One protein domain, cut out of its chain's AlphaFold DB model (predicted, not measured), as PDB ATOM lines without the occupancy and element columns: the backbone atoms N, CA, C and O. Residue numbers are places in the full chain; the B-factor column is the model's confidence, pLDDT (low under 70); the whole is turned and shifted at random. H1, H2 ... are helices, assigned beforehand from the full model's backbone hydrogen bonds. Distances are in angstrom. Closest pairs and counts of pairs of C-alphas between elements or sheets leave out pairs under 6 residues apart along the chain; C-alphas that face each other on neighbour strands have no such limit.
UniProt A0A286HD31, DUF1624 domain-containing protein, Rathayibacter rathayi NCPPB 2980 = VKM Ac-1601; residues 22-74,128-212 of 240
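What this domain is: This is residues 22 to 74 and 128 to 212 of the 240 residues of the protein "DUF1624 domain-containing protein" of Rathayibacter rathayi NCPPB 2980 = VKM Ac-1601 (UniProt A0A286HD31). Helix H5 lies in the middle of a loose group of six helices, with the long H3 alongside it and H2 crossing it, while H1 packs on H2. H3 runs on well past H5, and H4 folds back on its far part as a helical hairpin; H6 is near H5 at the end of the printed part. The printed part has 138 residues with six named helices, H1 to H6 in order, and no named strand; the class is all helix. The whole is loose, with a radius of gyration of the C-alphas of 17.8 A, and spans 56 by 39 by 25 A.

How they stand to each other: H1, residues 22 to 39, and H2, residues 51 to 67, form a helical hairpin and touch, with the closest C-alphas, of Ala 30 and Ser 52, 4.6 A apart. They run opposite ways at a steep tilt of 36 degrees, only just beyond shallow, and H2 touches H1 with residues 52 to 59 alone. H5, residues 180 to 195, is the hub, touching three helices. H2 touches it at a steep tilt of 47 degrees, the same way, closest at the C-alphas of Gly 61 and Gly 190, 4.1 A apart. H3, residues 128 to 157, touches H5 at a shallow tilt of 14 degrees, opposite ways, closest at the C-alphas of Gly 141 and Ser 182, 3.9 A apart. With residues 145 to 157 alone H3 touches H4, residues 161 to 175; they form a helical hairpin at a shallow tilt of 25 degrees, with the closest C-alphas, of Leu 156 and Ala 164, 5.5 A apart. H4 and H5 touch only at the corner, and only just, with 3 pairs of C-alphas within 8 A, the closest being those of Phe 174 and Val 180, 5.5 A apart. H6, residues 201 to 212, is close to H5 but not clearly touching; the closest C-alphas, of Ile 193 and Thr 203, are 7.1 A apart. H1 and H5 are apart, and so are H2 and H3. The helix packing is part aligned, part crossed: leaving out H4 and H5, which touch only at the corner, 2 of the 4 pairs of helices that touch are at a shallow tilt. Every O i to N i+4 pair is within hydrogen-bond range in H1, H2 and H6, against 22 of 26 in H3, 8 of 11 in H4 and 9 of 12 in H5.

Where its parts are: H1 begins at C-alpha 22, (35.473, 104.507, -11.815), and is 25.6 A long; H2 is 24.4 A. H3, 43.2 A from first to last C-alpha, has a kink of 40 degrees near residue 142 and ends at C-alpha 157, (81.040, 95.265, -0.885). H4 is 19.2 A, H5 22.1 A and H6 16.3 A, ending at C-alpha 212, (48.270, 115.963, -16.938).

The domain as a whole: The two C-alphas farthest apart, of Pro 160 and Ala 201, are 57.0 A apart. Residues 75 to 127 are not printed, and C-alphas 74 and 128 are 16.0 A apart across the cut. The link from H1 to H2 is long, with 11 residues. The mean pLDDT of the printed part is 83.0; residues 40 to 49, 152 to 153 and 164 to 178 are under 70.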
ATOM      1  N   GLY A  22      34.239 104.047 -11.172       89.31
ATOM      2  CA  GLY A  22      35.473 104.507 -11.815       89.31
ATOM      3  C   GLY A  22      36.750 104.070 -11.086       89.31
ATOM      4  O   GLY A  22      37.756 103.792 -11.733       89.31
ATOM      5  N   LEU A  23      36.712 103.947  -9.755       91.06
ATOM      6  CA  LEU A  23      37.850 103.489  -8.955       91.06
ATOM      7  C   LEU A  23      38.113 101.995  -9.166       91.06
ATOM      8  O   LEU A  23      39.267 101.581  -9.282       91.06
ATOM      9  N   ASP A  24      37.049 101.198  -9.248       91.94
ATOM     10  CA  ASP A  24      37.142  99.759  -9.494       91.94
ATOM     11  C   ASP A  24      37.650  99.475 -10.916       91.94
ATOM     12  O   ASP A  24      38.564  98.665 -11.092       91.94
ATOM     13  N   VAL A  25      37.161 100.217 -11.919       92.88
ATOM     14  CA  VAL A  25      37.665 100.148 -13.303       92.88
ATOM     15  C   VAL A  25      39.142 100.536 -13.368       92.88
ATOM     16  O   VAL A  25      39.943  99.810 -13.957       92.88
ATOM     17  N   ALA A  26      39.533 101.641 -12.726       92.38
ATOM     18  CA  ALA A  26      40.924 102.086 -12.710       92.38
ATOM     19  C   ALA A  26      41.854 101.051 -12.051       92.38
ATOM     20  O   ALA A  26      42.960 100.820 -12.542       92.38
ATOM     21  N   ARG A  27      41.403 100.376 -10.982       91.12
ATOM     22  CA  ARG A  27      42.155  99.274 -10.357       91.12
ATOM     23  C   ARG A  27      42.291  98.083 -11.297       91.12
ATOM     24  O   ARG A  27      43.394  97.555 -11.419       91.12
ATOM     25  N   GLY A  28      41.210  97.687 -11.968       91.00
ATOM     26  CA  GLY A  28      41.236  96.611 -12.961       91.00
ATOM     27  C   GLY A  28      42.242  96.894 -14.077       91.00
ATOM     28  O   GLY A  28      43.106  96.064 -14.349       91.00
ATOM     29  N   LEU A  29      42.208  98.103 -14.649       91.31
ATOM     30  CA  LEU A  29      43.162  98.540 -15.675       91.31
ATOM     31  C   LEU A  29      44.608  98.560 -15.166       91.31
ATOM     32  O   LEU A  29      45.521  98.151 -15.886       91.31
ATOM     33  N   ALA A  30      44.830  99.002 -13.927       90.31
ATOM     34  CA  ALA A  30      46.155  98.999 -13.320       90.31
ATOM     35  C   ALA A  30      46.710  97.571 -13.171       90.31
ATOM     36  O   ALA A  30      47.857  97.314 -13.530       90.31
ATOM     37  N   VAL A  31      45.887  96.627 -12.705       89.00
ATOM     38  CA  VAL A  31      46.269  95.213 -12.562       89.00
ATOM     39  C   VAL A  31      46.535  94.565 -13.920       89.00
ATOM     40  O   VAL A  31      47.574  93.929 -14.093       89.00
ATOM     41  N   LEU A  32      45.659  94.778 -14.906       87.75
ATOM     42  CA  LEU A  32      45.857  94.270 -16.268       87.75
ATOM     43  C   LEU A  32      47.147  94.808 -16.898       87.75
ATOM     44  O   LEU A  32      47.903  94.043 -17.493       87.75
ATOM     45  N   GLY A  33      47.439  96.098 -16.726       85.50
ATOM     46  CA  GLY A  33      48.679  96.690 -17.224       85.50
ATOM     47  C   GLY A  33      49.932  96.156 -16.523       85.50
ATOM     48  O   GLY A  33      50.949  95.946 -17.179       85.50
ATOM     49  N   MET A  34      49.861  95.862 -15.218       87.62
ATOM     50  CA  MET A  34      50.955  95.195 -14.503       87.62
ATOM     51  C   MET A  34      51.189  93.770 -15.018       87.62
ATOM     52  O   MET A  34      52.342  93.399 -15.216       87.62
ATOM     53  N   PHE A  35      50.136  92.991 -15.291       84.19
ATOM     54  CA  PHE A  35      50.289  91.677 -15.928       84.19
ATOM     55  C   PHE A  35      50.904  91.796 -17.323       84.19
ATOM     56  O   PHE A  35      51.864  91.091 -17.622       84.19
ATOM     57  N   ALA A  36      50.411  92.723 -18.146       82.75
ATOM     58  CA  ALA A  36      50.951  92.957 -19.482       82.75
ATOM     59  C   ALA A  36      52.446  93.317 -19.444       82.75
ATOM     60  O   ALA A  36      53.216  92.769 -20.224       82.75
ATOM     61  N   ALA A  37      52.871  94.170 -18.505       77.81
ATOM     62  CA  ALA A  37      54.270  94.568 -18.351       77.81
ATOM     63  C   ALA A  37      55.206  93.406 -17.966       77.81
ATOM     64  O   ALA A  37      56.363  93.406 -18.368       77.81
ATOM     65  N   HIS A  38      54.723  92.418 -17.205       76.81
ATOM     66  CA  HIS A  38      55.535  91.269 -16.777       76.81
ATOM     67  C   HIS A  38      55.483  90.082 -17.747       76.81
ATOM     68  O   HIS A  38      56.374  89.239 -17.719       76.81
ATOM     69  N   LEU A  39      54.442  89.996 -18.576       78.50
ATOM     70  CA  LEU A  39      54.301  88.959 -19.603       78.50
ATOM     71  C   LEU A  39      54.901  89.380 -20.952       78.50
ATOM     72  O   LEU A  39      55.096  88.536 -21.825       78.50
ATOM     73  N   ALA A  40      55.172  90.673 -21.142       66.31
ATOM     74  CA  ALA A  40      55.793  91.180 -22.353       66.31
ATOM     75  C   ALA A  40      57.257  90.706 -22.476       66.31
ATOM     76  O   ALA A  40      57.971  90.653 -21.472       66.31
ATOM     77  N   PRO A  41      57.738  90.409 -23.698       62.34
ATOM     78  CA  PRO A  41      59.153  90.148 -23.936       62.34
ATOM     79  C   PRO A  41      60.005  91.336 -23.470       62.34
ATOM     80  O   PRO A  41      59.684  92.484 -23.778       62.34
ATOM     81  N   VAL A  42      61.113  91.053 -22.776       59.44
ATOM     82  CA  VAL A  42      62.016  92.051 -22.155       59.44
ATOM     83  C   VAL A  42      62.533  93.099 -23.157       59.44
ATOM     84  O   VAL A  42      62.881  94.211 -22.772       59.44
ATOM     85  N   GLU A  43      62.542  92.776 -24.450       55.31
ATOM     86  CA  GLU A  43      63.053  93.630 -25.529       55.31
ATOM     87  C   GLU A  43      62.085  94.745 -25.973       55.31
ATOM     88  O   GLU A  43      62.485  95.645 -26.711       55.31
ATOM     89  N   ILE A  44      60.824  94.726 -25.523       55.06
ATOM     90  CA  ILE A  44      59.821  95.735 -25.890       55.06
ATOM     91  C   ILE A  44      59.482  96.580 -24.657       55.06
ATOM     92  O   ILE A  44      58.670  96.190 -23.816       55.06
ATOM     93  N   GLU A  45      60.053  97.787 -24.564       54.25
ATOM     94  CA  GLU A  45      59.562  98.791 -23.613       54.25
ATOM     95  C   GLU A  45      58.147  99.222 -24.007       54.25
ATOM     96  O   GLU A  45      57.931 100.069 -24.876       54.25
ATOM     97  N   MET A  46      57.153  98.624 -23.359       58.66
ATOM     98  CA  MET A  46      55.768  98.978 -23.600       58.66
ATOM     99  C   MET A  46      55.394 100.299 -22.917       58.66
ATOM    100  O   MET A  46      55.868 100.642 -21.831       58.66
ATOM    101  N   LEU A  47      54.434 101.007 -23.520       56.59
ATOM    102  CA  LEU A  47      53.842 102.242 -22.989       56.59
ATOM    103  C   LEU A  47      53.285 102.099 -21.565       56.59
ATOM    104  O   LEU A  47      53.134 103.106 -20.894       56.59
ATOM    105  N   TRP A  48      52.990 100.892 -21.080       58.44
ATOM    106  CA  TRP A  48      52.454 100.632 -19.734       58.44
ATOM    107  C   TRP A  48      53.520 100.284 -18.684       58.44
ATOM    108  O   TRP A  48      53.195 100.273 -17.494       58.44
ATOM    109  N   ASN A  49      54.787 100.082 -19.076       65.88
ATOM    110  CA  ASN A  49      55.859  99.736 -18.137       65.88
ATOM    111  C   ASN A  49      55.976 100.802 -17.036       65.88
ATOM    112  O   ASN A  49      56.066 102.000 -17.317       65.88
ATOM    113  N   GLY A  50      55.870 100.367 -15.777       70.69
ATOM    114  CA  GLY A  50      55.904 101.203 -14.568       70.69
ATOM    115  C   GLY A  50      54.661 102.071 -14.310       70.69
ATOM    116  O   GLY A  50      54.288 102.280 -13.158       70.69
ATOM    117  N   ARG A  51      53.964 102.541 -15.350       83.25
ATOM    118  CA  ARG A  51      52.835 103.488 -15.225       83.25
ATOM    119  C   ARG A  51      51.607 102.857 -14.580       83.25
ATOM    120  O   ARG A  51      50.964 103.486 -13.739       83.25
ATOM    121  N   SER A  52      51.309 101.609 -14.931       85.19
ATOM    122  CA  SER A  52      50.209 100.857 -14.319       85.19
ATOM    123  C   SER A  52      50.456 100.593 -12.831       85.19
ATOM    124  O   SER A  52      49.521 100.676 -12.038       85.19
ATOM    125  N   SER A  53      51.714 100.391 -12.427       87.44
ATOM    126  CA  SER A  53      52.103 100.267 -11.017       87.44
ATOM    127  C   SER A  53      51.943 101.592 -10.259       87.44
ATOM    128  O   SER A  53      51.427 101.600  -9.142       87.44
ATOM    129  N   VAL A  54      52.306 102.728 -10.869       90.56
ATOM    130  CA  VAL A  54      52.074 104.062 -10.276       90.56
ATOM    131  C   VAL A  54      50.579 104.315 -10.074       90.56
ATOM    132  O   VAL A  54      50.164 104.722  -8.987       90.56
ATOM    133  N   LEU A  55      49.753 104.017 -11.084       90.56
ATOM    134  CA  LEU A  55      48.296 104.120 -10.969       90.56
ATOM    135  C   LEU A  55      47.777 103.236  -9.827       90.56
ATOM    136  O   LEU A  55      47.014 103.706  -8.984       90.56
ATOM    137  N   PHE A  56      48.237 101.985  -9.750       91.81
ATOM    138  CA  PHE A  56      47.879 101.076  -8.665       91.81
ATOM    139  C   PHE A  56      48.266 101.636  -7.285       91.81
ATOM    140  O   PHE A  56      47.485 101.519  -6.343       91.81
ATOM    141  N   ALA A  57      49.426 102.290  -7.146       92.94
ATOM    142  CA  ALA A  57      49.906 102.874  -5.885       92.94
ATOM    143  C   ALA A  57      49.030 104.027  -5.407       92.94
ATOM    144  O   ALA A  57      48.593 104.036  -4.253       92.94
ATOM    145  N   VAL A  58      48.708 104.952  -6.312       95.44
ATOM    146  CA  VAL A  58      47.789 106.054  -6.010       95.44
ATOM    147  C   VAL A  58      46.417 105.504  -5.623       95.44
ATOM    148  O   VAL A  58      45.867 105.880  -4.588       95.44
ATOM    149  N   LEU A  59      45.877 104.550  -6.389       94.75
ATOM    150  CA  LEU A  59      44.582 103.934  -6.090       94.75
ATOM    151  C   LEU A  59      44.587 103.176  -4.762       94.75
ATOM    152  O   LEU A  59      43.589 103.207  -4.039       94.75
ATOM    153  N   ALA A  60      45.688 102.514  -4.405       94.25
ATOM    154  CA  ALA A  60      45.836 101.869  -3.109       94.25
ATOM    155  C   ALA A  60      45.736 102.899  -1.977       94.25
ATOM    156  O   ALA A  60      44.931 102.698  -1.072       94.25
ATOM    157  N   GLY A  61      46.429 104.039  -2.084       95.06
ATOM    158  CA  GLY A  61      46.306 105.153  -1.137       95.06
ATOM    159  C   GLY A  61      44.885 105.711  -1.026       95.06
ATOM    160  O   GLY A  61      44.371 105.884   0.083       95.06
ATOM    161  N   VAL A  62      44.208 105.904  -2.166       95.12
ATOM    162  CA  VAL A  62      42.788 106.308  -2.206       95.12
ATOM    163  C   VAL A  62      41.922 105.296  -1.451       95.12
ATOM    164  O   VAL A  62      41.041 105.678  -0.686       95.12
ATOM    165  N   SER A  63      42.199 103.999  -1.624       92.75
ATOM    166  CA  SER A  63      41.504 102.909  -0.925       92.75
ATOM    167  C   SER A  63      41.607 103.051   0.588       92.75
ATOM    168  O   SER A  63      40.584 102.976   1.264       92.75
ATOM    169  N   ILE A  64      42.820 103.263   1.120       94.12
ATOM    170  CA  ILE A  64      42.997 103.390   2.574       94.12
ATOM    171  C   ILE A  64      42.277 104.649   3.058       94.12
ATOM    172  O   ILE A  64      41.577 104.593   4.062       94.12
ATOM    173  N   GLY A  65      42.370 105.759   2.318       92.88
ATOM    174  CA  GLY A  65      41.685 106.999   2.669       92.88
ATOM    175  C   GLY A  65      40.167 106.846   2.741       92.88
ATOM    176  O   GLY A  65      39.567 107.271   3.720       92.88
ATOM    177  N   LEU A  66      39.549 106.179   1.764       91.62
ATOM    178  CA  LEU A  66      38.102 105.937   1.759       91.62
ATOM    179  C   LEU A  66      37.658 104.993   2.884       91.62
ATOM    180  O   LEU A  66      36.660 105.275   3.540       91.62
ATOM    181  N   ILE A  67      38.406 103.914   3.143       90.94
ATOM    182  CA  ILE A  67      38.097 102.957   4.222       90.94
ATOM    183  C   ILE A  67      38.265 103.603   5.607       90.94
ATOM    184  O   ILE A  67      37.539 103.261   6.530       90.94
ATOM    185  N   THR A  68      39.176 104.571   5.741       90.19
ATOM    186  CA  THR A  68      39.497 105.268   7.004       90.19
ATOM    187  C   THR A  68      38.707 106.575   7.204       90.19
ATOM    188  O   THR A  68      39.128 107.456   7.956       90.19
ATOM    189  N   GLY A  69      37.560 106.731   6.531       87.19
ATOM    190  CA  GLY A  69      36.631 107.858   6.734       87.19
ATOM    191  C   GLY A  69      36.545 108.880   5.593       87.19
ATOM    192  O   GLY A  69      35.764 109.828   5.686       87.19
ATOM    193  N   GLY A  70      37.292 108.696   4.502       89.31
ATOM    194  CA  GLY A  70      37.219 109.534   3.301       89.31
ATOM    195  C   GLY A  70      37.542 111.003   3.582       89.31
ATOM    196  O   GLY A  70      38.577 111.316   4.163       89.31
ATOM    197  N   ALA A  71      36.653 111.907   3.162       87.38
ATOM    198  CA  ALA A  71      36.764 113.345   3.428       87.38
ATOM    199  C   ALA A  71      36.494 113.727   4.896       87.38
ATOM    200  O   ALA A  71      36.849 114.824   5.331       87.38
ATOM    201  N   GLY A  72      35.847 112.835   5.650       83.31
ATOM    202  CA  GLY A  72      35.587 113.000   7.071       83.31
ATOM    203  C   GLY A  72      36.750 112.524   7.941       83.31
ATOM    204  O   GLY A  72      37.843 112.204   7.471       83.31
ATOM    205  N   ARG A  73      36.505 112.466   9.252       76.62
ATOM    206  CA  ARG A  73      37.389 111.771  10.194       76.62
ATOM    207  C   ARG A  73      36.858 110.365  10.433       76.62
ATOM    208  O   ARG A  73      35.649 110.177  10.531       76.62
ATOM    209  N   SER A  74      37.768 109.406  10.576       84.81
ATOM    210  CA  SER A  74      37.412 108.080  11.074       84.81
ATOM    211  C   SER A  74      36.699 108.193  12.425       84.81
ATOM    212  O   SER A  74      37.147 108.922  13.314       84.81
ATOM    213  N   ALA A 128      45.370 119.027   5.556       88.81
ATOM    214  CA  ALA A 128      46.256 120.155   5.281       88.81
ATOM    215  C   ALA A 128      47.731 119.785   5.479       88.81
ATOM    216  O   ALA A 128      48.587 120.255   4.737       88.81
ATOM    217  N   LEU A 129      48.018 118.907   6.443       92.94
ATOM    218  CA  LEU A 129      49.376 118.470   6.732       92.94
ATOM    219  C   LEU A 129      49.825 117.335   5.814       92.94
ATOM    220  O   LEU A 129      51.022 117.194   5.626       92.94
ATOM    221  N   LEU A 130      48.912 116.567   5.204       91.56
ATOM    222  CA  LEU A 130      49.264 115.472   4.286       91.56
ATOM    223  C   LEU A 130      49.969 115.941   3.004       91.56
ATOM    224  O   LEU A 130      50.707 115.163   2.409       91.56
ATOM    225  N   ALA A 131      49.805 117.202   2.597       92.75
ATOM    226  CA  ALA A 131      50.544 117.754   1.461       92.75
ATOM    227  C   ALA A 131      52.064 117.807   1.716       92.75
ATOM    228  O   ALA A 131      52.851 117.632   0.786       92.75
ATOM    229  N   VAL A 132      52.480 117.990   2.975       95.00
ATOM    230  CA  VAL A 132      53.894 118.053   3.368       95.00
ATOM    231  C   VAL A 132      54.615 116.725   3.117       95.00
ATOM    232  O   VAL A 132      55.574 116.733   2.350       95.00
ATOM    233  N   PRO A 133      54.188 115.569   3.667       93.19
ATOM    234  CA  PRO A 133      54.861 114.307   3.408       93.19
ATOM    235  C   PRO A 133      54.756 113.871   1.942       93.19
ATOM    236  O   PRO A 133      55.685 113.224   1.470       93.19
ATOM    237  N   VAL A 134      53.717 114.268   1.186       93.69
ATOM    238  CA  VAL A 134      53.698 114.082  -0.283       93.69
ATOM    239  C   VAL A 134      54.865 114.821  -0.934       93.69
ATOM    240  O   VAL A 134      55.645 114.206  -1.654       93.69
ATOM    241  N   ALA A 135      55.019 116.120  -0.665       92.88
ATOM    242  CA  ALA A 135      56.091 116.923  -1.251       92.88
ATOM    243  C   ALA A 135      57.481 116.441  -0.807       92.88
ATOM    244  O   ALA A 135      58.384 116.303  -1.632       92.88
ATOM    245  N   VAL A 136      57.639 116.129   0.483       93.50
ATOM    246  CA  VAL A 136      58.895 115.622   1.048       93.50
ATOM    247  C   VAL A 136      59.281 114.301   0.390       93.50
ATOM    248  O   VAL A 136      60.388 114.195  -0.118       93.50
ATOM    249  N   THR A 137      58.388 113.312   0.330       90.19
ATOM    250  CA  THR A 137      58.717 112.008  -0.281       90.19
ATOM    251  C   THR A 137      58.897 112.097  -1.798       90.19
ATOM    252  O   THR A 137      59.751 111.406  -2.345       90.19
ATOM    253  N   ALA A 138      58.187 112.996  -2.485       89.56
ATOM    254  CA  ALA A 138      58.359 113.204  -3.924       89.56
ATOM    255  C   ALA A 138      59.725 113.813  -4.290       89.56
ATOM    256  O   ALA A 138      60.258 113.509  -5.356       89.56
ATOM    257  N   ILE A 139      60.290 114.663  -3.424       89.69
ATOM    258  CA  ILE A 139      61.562 115.361  -3.674       89.69
ATOM    259  C   ILE A 139      62.727 114.633  -3.001       89.69
ATOM    260  O   ILE A 139      63.696 114.265  -3.658       89.69
ATOM    261  N   ALA A 140      62.637 114.419  -1.689       87.94
ATOM    262  CA  ALA A 140      63.688 113.786  -0.906       87.94
ATOM    263  C   ALA A 140      63.768 112.278  -1.162       87.94
ATOM    264  O   ALA A 140      64.840 111.710  -1.009       87.94
ATOM    265  N   GLY A 141      62.673 111.632  -1.580       86.12
ATOM    266  CA  GLY A 141      62.657 110.201  -1.881       86.12
ATOM    267  C   GLY A 141      63.669 109.817  -2.961       86.12
ATOM    268  O   GLY A 141      64.557 109.028  -2.663       86.12
ATOM    269  N   PRO A 142      63.603 110.383  -4.183       84.44
ATOM    270  CA  PRO A 142      64.596 110.119  -5.226       84.44
ATOM    271  C   PRO A 142      66.035 110.439  -4.797       84.44
ATOM    272  O   PRO A 142      66.932 109.648  -5.054       84.44
ATOM    273  N   LEU A 143      66.249 111.547  -4.078       85.94
ATOM    274  CA  LEU A 143      67.581 111.926  -3.585       85.94
ATOM    275  C   LEU A 143      68.126 110.931  -2.552       85.94
ATOM    276  O   LEU A 143      69.310 110.605  -2.564       85.94
ATOM    277  N   ALA A 144      67.260 110.440  -1.666       83.75
ATOM    278  CA  ALA A 144      67.610 109.419  -0.693       83.75
ATOM    279  C   ALA A 144      67.934 108.090  -1.382       83.75
ATOM    280  O   ALA A 144      68.853 107.408  -0.955       83.75
ATOM    281  N   VAL A 145      67.213 107.741  -2.452       82.56
ATOM    282  CA  VAL A 145      67.484 106.536  -3.248       82.56
ATOM    283  C   VAL A 145      68.850 106.616  -3.912       82.56
ATOM    284  O   VAL A 145      69.614 105.665  -3.787       82.56
ATOM    285  N   ASP A 146      69.176 107.743  -4.548       80.50
ATOM    286  CA  ASP A 146      70.484 107.944  -5.182       80.50
ATOM    287  C   ASP A 146      71.613 107.843  -4.139       80.50
ATOM    288  O   ASP A 146      72.545 107.056  -4.295       80.50
ATOM    289  N   ALA A 147      71.481 108.550  -3.010       81.56
ATOM    290  CA  ALA A 147      72.472 108.504  -1.935       81.56
ATOM    291  C   ALA A 147      72.625 107.101  -1.315       81.56
ATOM    292  O   ALA A 147      73.736 106.686  -0.974       81.56
ATOM    293  N   LEU A 148      71.518 106.369  -1.155       78.06
ATOM    294  CA  LEU A 148      71.509 105.029  -0.570       78.06
ATOM    295  C   LEU A 148      72.006 103.963  -1.553       78.06
ATOM    296  O   LEU A 148      72.590 102.976  -1.120       78.06
ATOM    297  N   ALA A 149      71.818 104.157  -2.859       76.25
ATOM    298  CA  ALA A 149      72.406 103.298  -3.882       76.25
ATOM    299  C   ALA A 149      73.940 103.413  -3.875       76.25
ATOM    300  O   ALA A 149      74.626 102.389  -3.852       76.25
ATOM    301  N   ASP A 150      74.463 104.639  -3.797       75.62
ATOM    302  CA  ASP A 150      75.904 104.898  -3.750       75.62
ATOM    303  C   ASP A 150      76.537 104.351  -2.458       75.62
ATOM    304  O   ASP A 150      77.483 103.563  -2.490       75.62
ATOM    305  N   THR A 151      75.986 104.720  -1.299       74.44
ATOM    306  CA  THR A 151      76.528 104.298   0.006       74.44
ATOM    307  C   THR A 151      76.269 102.820   0.300       74.44
ATOM    308  O   THR A 151      77.165 102.113   0.765       74.44
ATOM    309  N   GLY A 152      75.082 102.314  -0.024       69.06
ATOM    310  CA  GLY A 152      74.699 100.924   0.201       69.06
ATOM    311  C   GLY A 152      75.536  99.936  -0.609       69.06
ATOM    312  O   GLY A 152      75.949  98.914  -0.066       69.06
ATOM    313  N   GLY A 153      75.855 100.254  -1.870       69.00
ATOM    314  CA  GLY A 153      76.738  99.421  -2.694       69.00
ATOM    315  C   GLY A 153      78.146  99.301  -2.105       69.00
ATOM    316  O   GLY A 153      78.692  98.199  -2.023       69.00
ATOM    317  N   THR A 154      78.703 100.415  -1.614       72.75
ATOM    318  CA  THR A 154      80.022 100.409  -0.957       72.75
ATOM    319  C   THR A 154      80.021  99.611   0.347       72.75
ATOM    320  O   THR A 154      80.925  98.808   0.572       72.75
ATOM    321  N   TRP A 155      78.981  99.745   1.172       73.62
ATOM    322  CA  TRP A 155      78.854  98.984   2.415       73.62
ATOM    323  C   TRP A 155      78.682  97.481   2.164       73.62
ATOM    324  O   TRP A 155      79.354  96.672   2.798       73.62
ATOM    325  N   LEU A 156      77.849  97.101   1.189       73.88
ATOM    326  CA  LEU A 156      77.626  95.699   0.833       73.88
ATOM    327  C   LEU A 156      78.914  95.023   0.347       73.88
ATOM    328  O   LEU A 156      79.172  93.870   0.682       73.88
ATOM    329  N   SER A 157      79.745  95.756  -0.400       72.75
ATOM    330  CA  SER A 157      81.040  95.265  -0.885       72.75
ATOM    331  C   SER A 157      82.088  95.060   0.217       72.75
ATOM    332  O   SER A 157      83.081  94.374  -0.013       72.75
ATOM    333  N   ALA A 158      81.864  95.625   1.408       78.50
ATOM    334  CA  ALA A 158      82.737  95.472   2.569       78.50
ATOM    335  C   ALA A 158      82.336  94.301   3.489       78.50
ATOM    336  O   ALA A 158      83.072  93.991   4.426       78.50
ATOM    337  N   LEU A 159      81.189  93.654   3.244       78.44
ATOM    338  CA  LEU A 159      80.687  92.546   4.059       78.44
ATOM    339  C   LEU A 159      81.147  91.169   3.548       78.44
ATOM    340  O   LEU A 159      81.354  90.984   2.346       78.44
ATOM    341  N   PRO A 160      81.220  90.157   4.436       82.25
ATOM    342  CA  PRO A 160      81.360  88.764   4.032       82.25
ATOM    343  C   PRO A 160      80.219  88.342   3.085       82.25
ATOM    344  O   PRO A 160      79.073  88.746   3.302       82.25
ATOM    345  N   PRO A 161      80.462  87.470   2.086       75.44
ATOM    346  CA  PRO A 161      79.468  87.127   1.061       75.44
ATOM    347  C   PRO A 161      78.120  86.616   1.601       75.44
ATOM    348  O   PRO A 161      77.068  86.927   1.046       75.44
ATOM    349  N   THR A 162      78.133  85.854   2.695       73.69
ATOM    350  CA  THR A 162      76.925  85.317   3.343       73.69
ATOM    351  C   THR A 162      76.096  86.392   4.045       73.69
ATOM    352  O   THR A 162      74.868  86.334   4.024       73.69
ATOM    353  N   GLU A 163      76.748  87.392   4.635       72.38
ATOM    354  CA  GLU A 163      76.089  88.517   5.310       72.38
ATOM    355  C   GLU A 163      75.598  89.554   4.300       72.38
ATOM    356  O   GLU A 163      74.483  90.062   4.421       72.38
ATOM    357  N   ALA A 164      76.386  89.790   3.249       68.88
ATOM    358  CA  ALA A 164      75.998  90.613   2.114       68.88
ATOM    359  C   ALA A 164      74.718  90.080   1.454       68.88
ATOM    360  O   ALA A 164      73.817  90.852   1.148       68.88
ATOM    361  N   LEU A 165      74.568  88.761   1.298       66.94
ATOM    362  CA  LEU A 165      73.364  88.181   0.696       66.94
ATOM    363  C   LEU A 165      72.093  88.466   1.522       66.94
ATOM    364  O   LEU A 165      71.050  88.807   0.959       66.94
ATOM    365  N   LEU A 166      72.184  88.367   2.853       68.19
ATOM    366  CA  LEU A 166      71.071  88.657   3.765       68.19
ATOM    367  C   LEU A 166      70.767  90.158   3.849       68.19
ATOM    368  O   LEU A 166      69.601  90.546   3.898       68.19
ATOM    369  N   ALA A 167      71.799  91.003   3.833       67.81
ATOM    370  CA  ALA A 167      71.659  92.452   3.929       67.81
ATOM    371  C   ALA A 167      71.261  93.124   2.602       67.81
ATOM    372  O   ALA A 167      70.633  94.187   2.609       67.81
ATOM    373  N   ALA A 168      71.560  92.492   1.465       66.25
ATOM    374  CA  ALA A 168      71.163  92.965   0.144       66.25
ATOM    375  C   ALA A 168      69.639  92.991  -0.016       66.25
ATOM    376  O   ALA A 168      69.113  93.916  -0.615       66.25
ATOM    377  N   GLN A 169      68.912  92.018   0.546       65.62
ATOM    378  CA  GLN A 169      67.449  91.936   0.438       65.62
ATOM    379  C   GLN A 169      66.725  93.211   0.918       65.62
ATOM    380  O   GLN A 169      66.029  93.824   0.105       65.62
ATOM    381  N   PRO A 170      66.888  93.661   2.177       65.62
ATOM    382  CA  PRO A 170      66.262  94.895   2.636       65.62
ATOM    383  C   PRO A 170      66.827  96.125   1.922       65.62
ATOM    384  O   PRO A 170      66.052  97.010   1.575       65.62
ATOM    385  N   LEU A 171      68.134  96.183   1.634       66.25
ATOM    386  CA  LEU A 171      68.733  97.309   0.910       66.25
ATOM    387  C   LEU A 171      68.124  97.467  -0.495       66.25
ATOM    388  O   LEU A 171      67.775  98.578  -0.893       66.25
ATOM    389  N   ASN A 172      67.885  96.355  -1.188       67.38
ATOM    390  CA  ASN A 172      67.228  96.319  -2.490       67.38
ATOM    391  C   ASN A 172      65.778  96.814  -2.421       67.38
ATOM    392  O   ASN A 172      65.304  97.392  -3.392       67.38
ATOM    393  N   TRP A 173      65.071  96.675  -1.292       64.44
ATOM    394  CA  TRP A 173      63.726  97.261  -1.148       64.44
ATOM    395  C   TRP A 173      63.745  98.793  -1.121       64.44
ATOM    396  O   TRP A 173      62.765  99.452  -1.482       64.44
ATOM    397  N   PHE A 174      64.863  99.380  -0.694       62.91
ATOM    398  CA  PHE A 174      65.036 100.827  -0.648       62.91
ATOM    399  C   PHE A 174      65.686 101.396  -1.915       62.91
ATOM    400  O   PHE A 174      65.518 102.589  -2.164       62.91
ATOM    401  N   THR A 175      66.363 100.577  -2.728       59.25
ATOM    402  CA  THR A 175      67.149 101.044  -3.886       59.25
ATOM    403  C   THR A 175      66.726 100.462  -5.243       59.25
ATOM    404  O   THR A 175      66.889 101.142  -6.256       59.25
ATOM    405  N   GLN A 176      66.147  99.256  -5.314       60.72
ATOM    406  CA  GLN A 176      65.822  98.576  -6.578       60.72
ATOM    407  C   GLN A 176      64.326  98.591  -6.929       60.72
ATOM    408  O   GLN A 176      63.471  98.332  -6.089       60.72
ATOM    409  N   TYR A 177      64.037  98.796  -8.223       62.50
ATOM    410  CA  TYR A 177      62.741  98.708  -8.933       62.50
ATOM    411  C   TYR A 177      61.578  99.571  -8.403       62.50
ATOM    412  O   TYR A 177      60.999 100.340  -9.172       62.50
ATOM    413  N   TYR A 178      61.245  99.482  -7.114       59.03
ATOM    414  CA  TYR A 178      60.159 100.211  -6.451       59.03
ATOM    415  C   TYR A 178      60.638 100.878  -5.155       59.03
ATOM    416  O   TYR A 178      60.106 100.583  -4.083       59.03
ATOM    417  N   PRO A 179      61.645 101.767  -5.217       77.25
ATOM    418  CA  PRO A 179      62.267 102.298  -4.017       77.25
ATOM    419  C   PRO A 179      61.244 103.012  -3.130       77.25
ATOM    420  O   PRO A 179      60.740 104.092  -3.474       77.25
ATOM    421  N   VAL A 180      60.969 102.407  -1.971       80.56
ATOM    422  CA  VAL A 180      59.951 102.855  -1.009       80.56
ATOM    423  C   VAL A 180      60.018 104.363  -0.732       80.56
ATOM    424  O   VAL A 180      58.955 104.988  -0.766       80.56
ATOM    425  N   PRO A 181      61.194 105.000  -0.534       81.62
ATOM    426  CA  PRO A 181      61.261 106.428  -0.214       81.62
ATOM    427  C   PRO A 181      60.599 107.330  -1.263       81.62
ATOM    428  O   PRO A 181      59.934 108.300  -0.909       81.62
ATOM    429  N   SER A 182      60.740 106.991  -2.549       84.88
ATOM    430  CA  SER A 182      60.151 107.763  -3.652       84.88
ATOM    431  C   SER A 182      58.721 107.324  -3.980       84.88
ATOM    432  O   SER A 182      57.861 108.160  -4.251       84.88
ATOM    433  N   TRP A 183      58.426 106.022  -3.894       89.75
ATOM    434  CA  TRP A 183      57.107 105.473  -4.224       89.75
ATOM    435  C   TRP A 183      56.039 105.779  -3.176       89.75
ATOM    436  O   TRP A 183      54.854 105.880  -3.506       89.75
ATOM    437  N   THR A 184      56.456 106.012  -1.930       91.69
ATOM    438  CA  THR A 184      55.562 106.418  -0.840       91.69
ATOM    439  C   THR A 184      54.782 107.690  -1.199       91.69
ATOM    440  O   THR A 184      53.610 107.804  -0.833       91.69
ATOM    441  N   ALA A 185      55.357 108.595  -2.003       93.81
ATOM    442  CA  ALA A 185      54.679 109.800  -2.478       93.81
ATOM    443  C   ALA A 185      53.352 109.495  -3.190       93.81
ATOM    444  O   ALA A 185      52.363 110.191  -2.965       93.81
ATOM    445  N   TYR A 186      53.294 108.426  -3.992       94.56
ATOM    446  CA  TYR A 186      52.085 108.038  -4.722       94.56
ATOM    447  C   TYR A 186      50.976 107.550  -3.787       94.56
ATOM    448  O   TYR A 186      49.815 107.930  -3.948       94.56
ATOM    449  N   VAL A 187      51.325 106.743  -2.782       95.69
ATOM    450  CA  VAL A 187      50.354 106.222  -1.807       95.69
ATOM    451  C   VAL A 187      49.815 107.355  -0.933       95.69
ATOM    452  O   VAL A 187      48.602 107.466  -0.746       95.69
ATOM    453  N   ILE A 188      50.685 108.246  -0.448       96.25
ATOM    454  CA  ILE A 188      50.249 109.401   0.351       96.25
ATOM    455  C   ILE A 188      49.425 110.368  -0.510       96.25
ATOM    456  O   ILE A 188      48.413 110.887  -0.037       96.25
ATOM    457  N   LEU A 189      49.785 110.570  -1.783       96.12
ATOM    458  CA  LEU A 189      48.992 111.375  -2.714       96.12
ATOM    459  C   LEU A 189      47.581 110.798  -2.878       96.12
ATOM    460  O   LEU A 189      46.604 111.539  -2.808       96.12
ATOM    461  N   GLY A 190      47.456 109.479  -3.029       95.62
ATOM    462  CA  GLY A 190      46.157 108.809  -3.063       95.62
ATOM    463  C   GLY A 190      45.333 109.035  -1.792       95.62
ATOM    464  O   GLY A 190      44.147 109.363  -1.864       95.62
ATOM    465  N   LEU A 191      45.970 108.922  -0.624       95.50
ATOM    466  CA  LEU A 191      45.338 109.213   0.666       95.50
ATOM    467  C   LEU A 191      44.862 110.676   0.744       95.50
ATOM    468  O   LEU A 191      43.732 110.935   1.160       95.50
ATOM    469  N   LEU A 192      45.685 111.628   0.297       95.62
ATOM    470  CA  LEU A 192      45.340 113.050   0.234       95.62
ATOM    471  C   LEU A 192      44.143 113.311  -0.695       95.62
ATOM    472  O   LEU A 192      43.248 114.077  -0.328       95.62
ATOM    473  N   ILE A 193      44.095 112.659  -1.861       94.94
ATOM    474  CA  ILE A 193      42.967 112.756  -2.804       94.94
ATOM    475  C   ILE A 193      41.677 112.257  -2.144       94.94
ATOM    476  O   ILE A 193      40.661 112.949  -2.193       94.94
ATOM    477  N   ALA A 194      41.712 111.104  -1.470       93.62
ATOM    478  CA  ALA A 194      40.542 110.574  -0.768       93.62
ATOM    479  C   ALA A 194      40.046 111.512   0.347       93.62
ATOM    480  O   ALA A 194      38.837 111.709   0.491       93.62
ATOM    481  N   ARG A 195      40.966 112.147   1.090       92.56
ATOM    482  CA  ARG A 195      40.632 113.142   2.128       92.56
ATOM    483  C   ARG A 195      40.174 114.491   1.590       92.56
ATOM    484  O   ARG A 195      39.660 115.306   2.352       92.56
ATOM    485  N   SER A 196      40.353 114.731   0.298       92.50
ATOM    486  CA  SER A 196      39.896 115.946  -0.377       92.50
ATOM    487  C   SER A 196      38.483 115.804  -0.950       92.50
ATOM    488  O   SER A 196      38.062 116.664  -1.710       92.50
ATOM    489  N   ASP A 197      37.752 114.747  -0.586       91.94
ATOM    490  CA  ASP A 197      36.477 114.353  -1.190       91.94
ATOM    491  C   ASP A 197      36.602 114.019  -2.682       91.94
ATOM    492  O   ASP A 197      36.494 114.868  -3.565       91.94
ATOM    493  N   ILE A 198      36.787 112.731  -2.971       89.88
ATOM    494  CA  ILE A 198      36.919 112.227  -4.341       89.88
ATOM    495  C   ILE A 198      35.626 112.339  -5.169       89.88
ATOM    496  O   ILE A 198      35.671 112.223  -6.398       89.88
ATOM    497  N   ARG A 199      34.468 112.545  -4.523       88.62
ATOM    498  CA  ARG A 199      33.182 112.744  -5.212       88.62
ATOM    499  C   ARG A 199      32.997 114.197  -5.654       88.62
ATOM    500  O   ARG A 199      32.214 114.455  -6.563       88.62
ATOM    501  N   SER A 200      33.755 115.133  -5.080       92.56
ATOM    502  CA  SER A 200      33.739 116.532  -5.492       92.56
ATOM    503  C   SER A 200      34.332 116.719  -6.890       92.56
ATOM    504  O   SER A 200      35.476 116.342  -7.167       92.56
ATOM    505  N   ALA A 201      33.589 117.409  -7.760       91.44
ATOM    506  CA  ALA A 201      34.047 117.781  -9.099       91.44
ATOM    507  C   ALA A 201      35.327 118.634  -9.072       91.44
ATOM    508  O   ALA A 201      36.081 118.675 -10.042       91.44
ATOM    509  N   THR A 202      35.584 119.352  -7.978       93.00
ATOM    510  CA  THR A 202      36.807 120.146  -7.812       93.00
ATOM    511  C   THR A 202      38.021 119.241  -7.625       93.00
ATOM    512  O   THR A 202      39.016 119.407  -8.324       93.00
ATOM    513  N   THR A 203      37.924 118.237  -6.756       92.50
ATOM    514  CA  THR A 203      39.006 117.274  -6.503       92.50
ATOM    515  C   THR A 203      39.291 116.416  -7.726       92.50
ATOM    516  O   THR A 203      40.451 116.221  -8.079       92.50
ATOM    517  N   GLN A 204      38.246 115.980  -8.434       92.81
ATOM    518  CA  GLN A 204      38.395 115.263  -9.703       92.81
ATOM    519  C   GLN A 204      39.113 116.114 -10.756       92.81
ATOM    520  O   GLN A 204      40.059 115.641 -11.384       92.81
ATOM    521  N   ARG A 205      38.732 117.392 -10.904       94.56
ATOM    522  CA  ARG A 205      39.414 118.326 -11.813       94.56
ATOM    523  C   ARG A 205      40.882 118.511 -11.444       94.56
ATOM    524  O   ARG A 205      41.732 118.402 -12.321       94.56
ATOM    525  N   TRP A 206      41.198 118.732 -10.169       93.62
ATOM    526  CA  TRP A 206      42.587 118.868  -9.722       93.62
ATOM    527  C   TRP A 206      43.401 117.587  -9.905       93.62
ATOM    528  O   TRP A 206      44.569 117.676 -10.272       93.62
ATOM    529  N   ALA A 207      42.804 116.407  -9.719       92.12
ATOM    530  CA  ALA A 207      43.473 115.137  -9.991       92.12
ATOM    531  C   ALA A 207      43.805 114.977 -11.484       92.12
ATOM    532  O   ALA A 207      44.924 114.593 -11.827       92.12
ATOM    533  N   VAL A 208      42.870 115.333 -12.375       92.94
ATOM    534  CA  VAL A 208      43.084 115.296 -13.832       92.94
ATOM    535  C   VAL A 208      44.141 116.313 -14.263       92.94
ATOM    536  O   VAL A 208      45.097 115.949 -14.943       92.94
ATOM    537  N   VAL A 209      44.005 117.573 -13.840       94.31
ATOM    538  CA  VAL A 209      44.949 118.647 -14.188       94.31
ATOM    539  C   VAL A 209      46.335 118.349 -13.622       94.31
ATOM    540  O   VAL A 209      47.320 118.425 -14.350       94.31
ATOM    541  N   GLY A 210      46.422 117.950 -12.352       91.75
ATOM    542  CA  GLY A 210      47.682 117.590 -11.706       91.75
ATOM    543  C   GLY A 210      48.367 116.407 -12.391       91.75
ATOM    544  O   GLY A 210      49.563 116.474 -12.664       91.75
ATOM    545  N   GLY A 211      47.608 115.364 -12.747       89.88
ATOM    546  CA  GLY A 211      48.119 114.223 -13.510       89.88
ATOM    547  C   GLY A 211      48.612 114.611 -14.907       89.88
ATOM    548  O   GLY A 211      49.693 114.185 -15.312       89.88
ATOM    549  N   ALA A 212      47.872 115.465 -15.621       91.56
ATOM    550  CA  ALA A 212      48.270 115.963 -16.938       91.56
ATOM    551  C   ALA A 212      49.553 116.807 -16.869       91.56
ATOM    552  O   ALA A 212      50.480 116.584 -17.647       91.56
TER     553      ALA A 212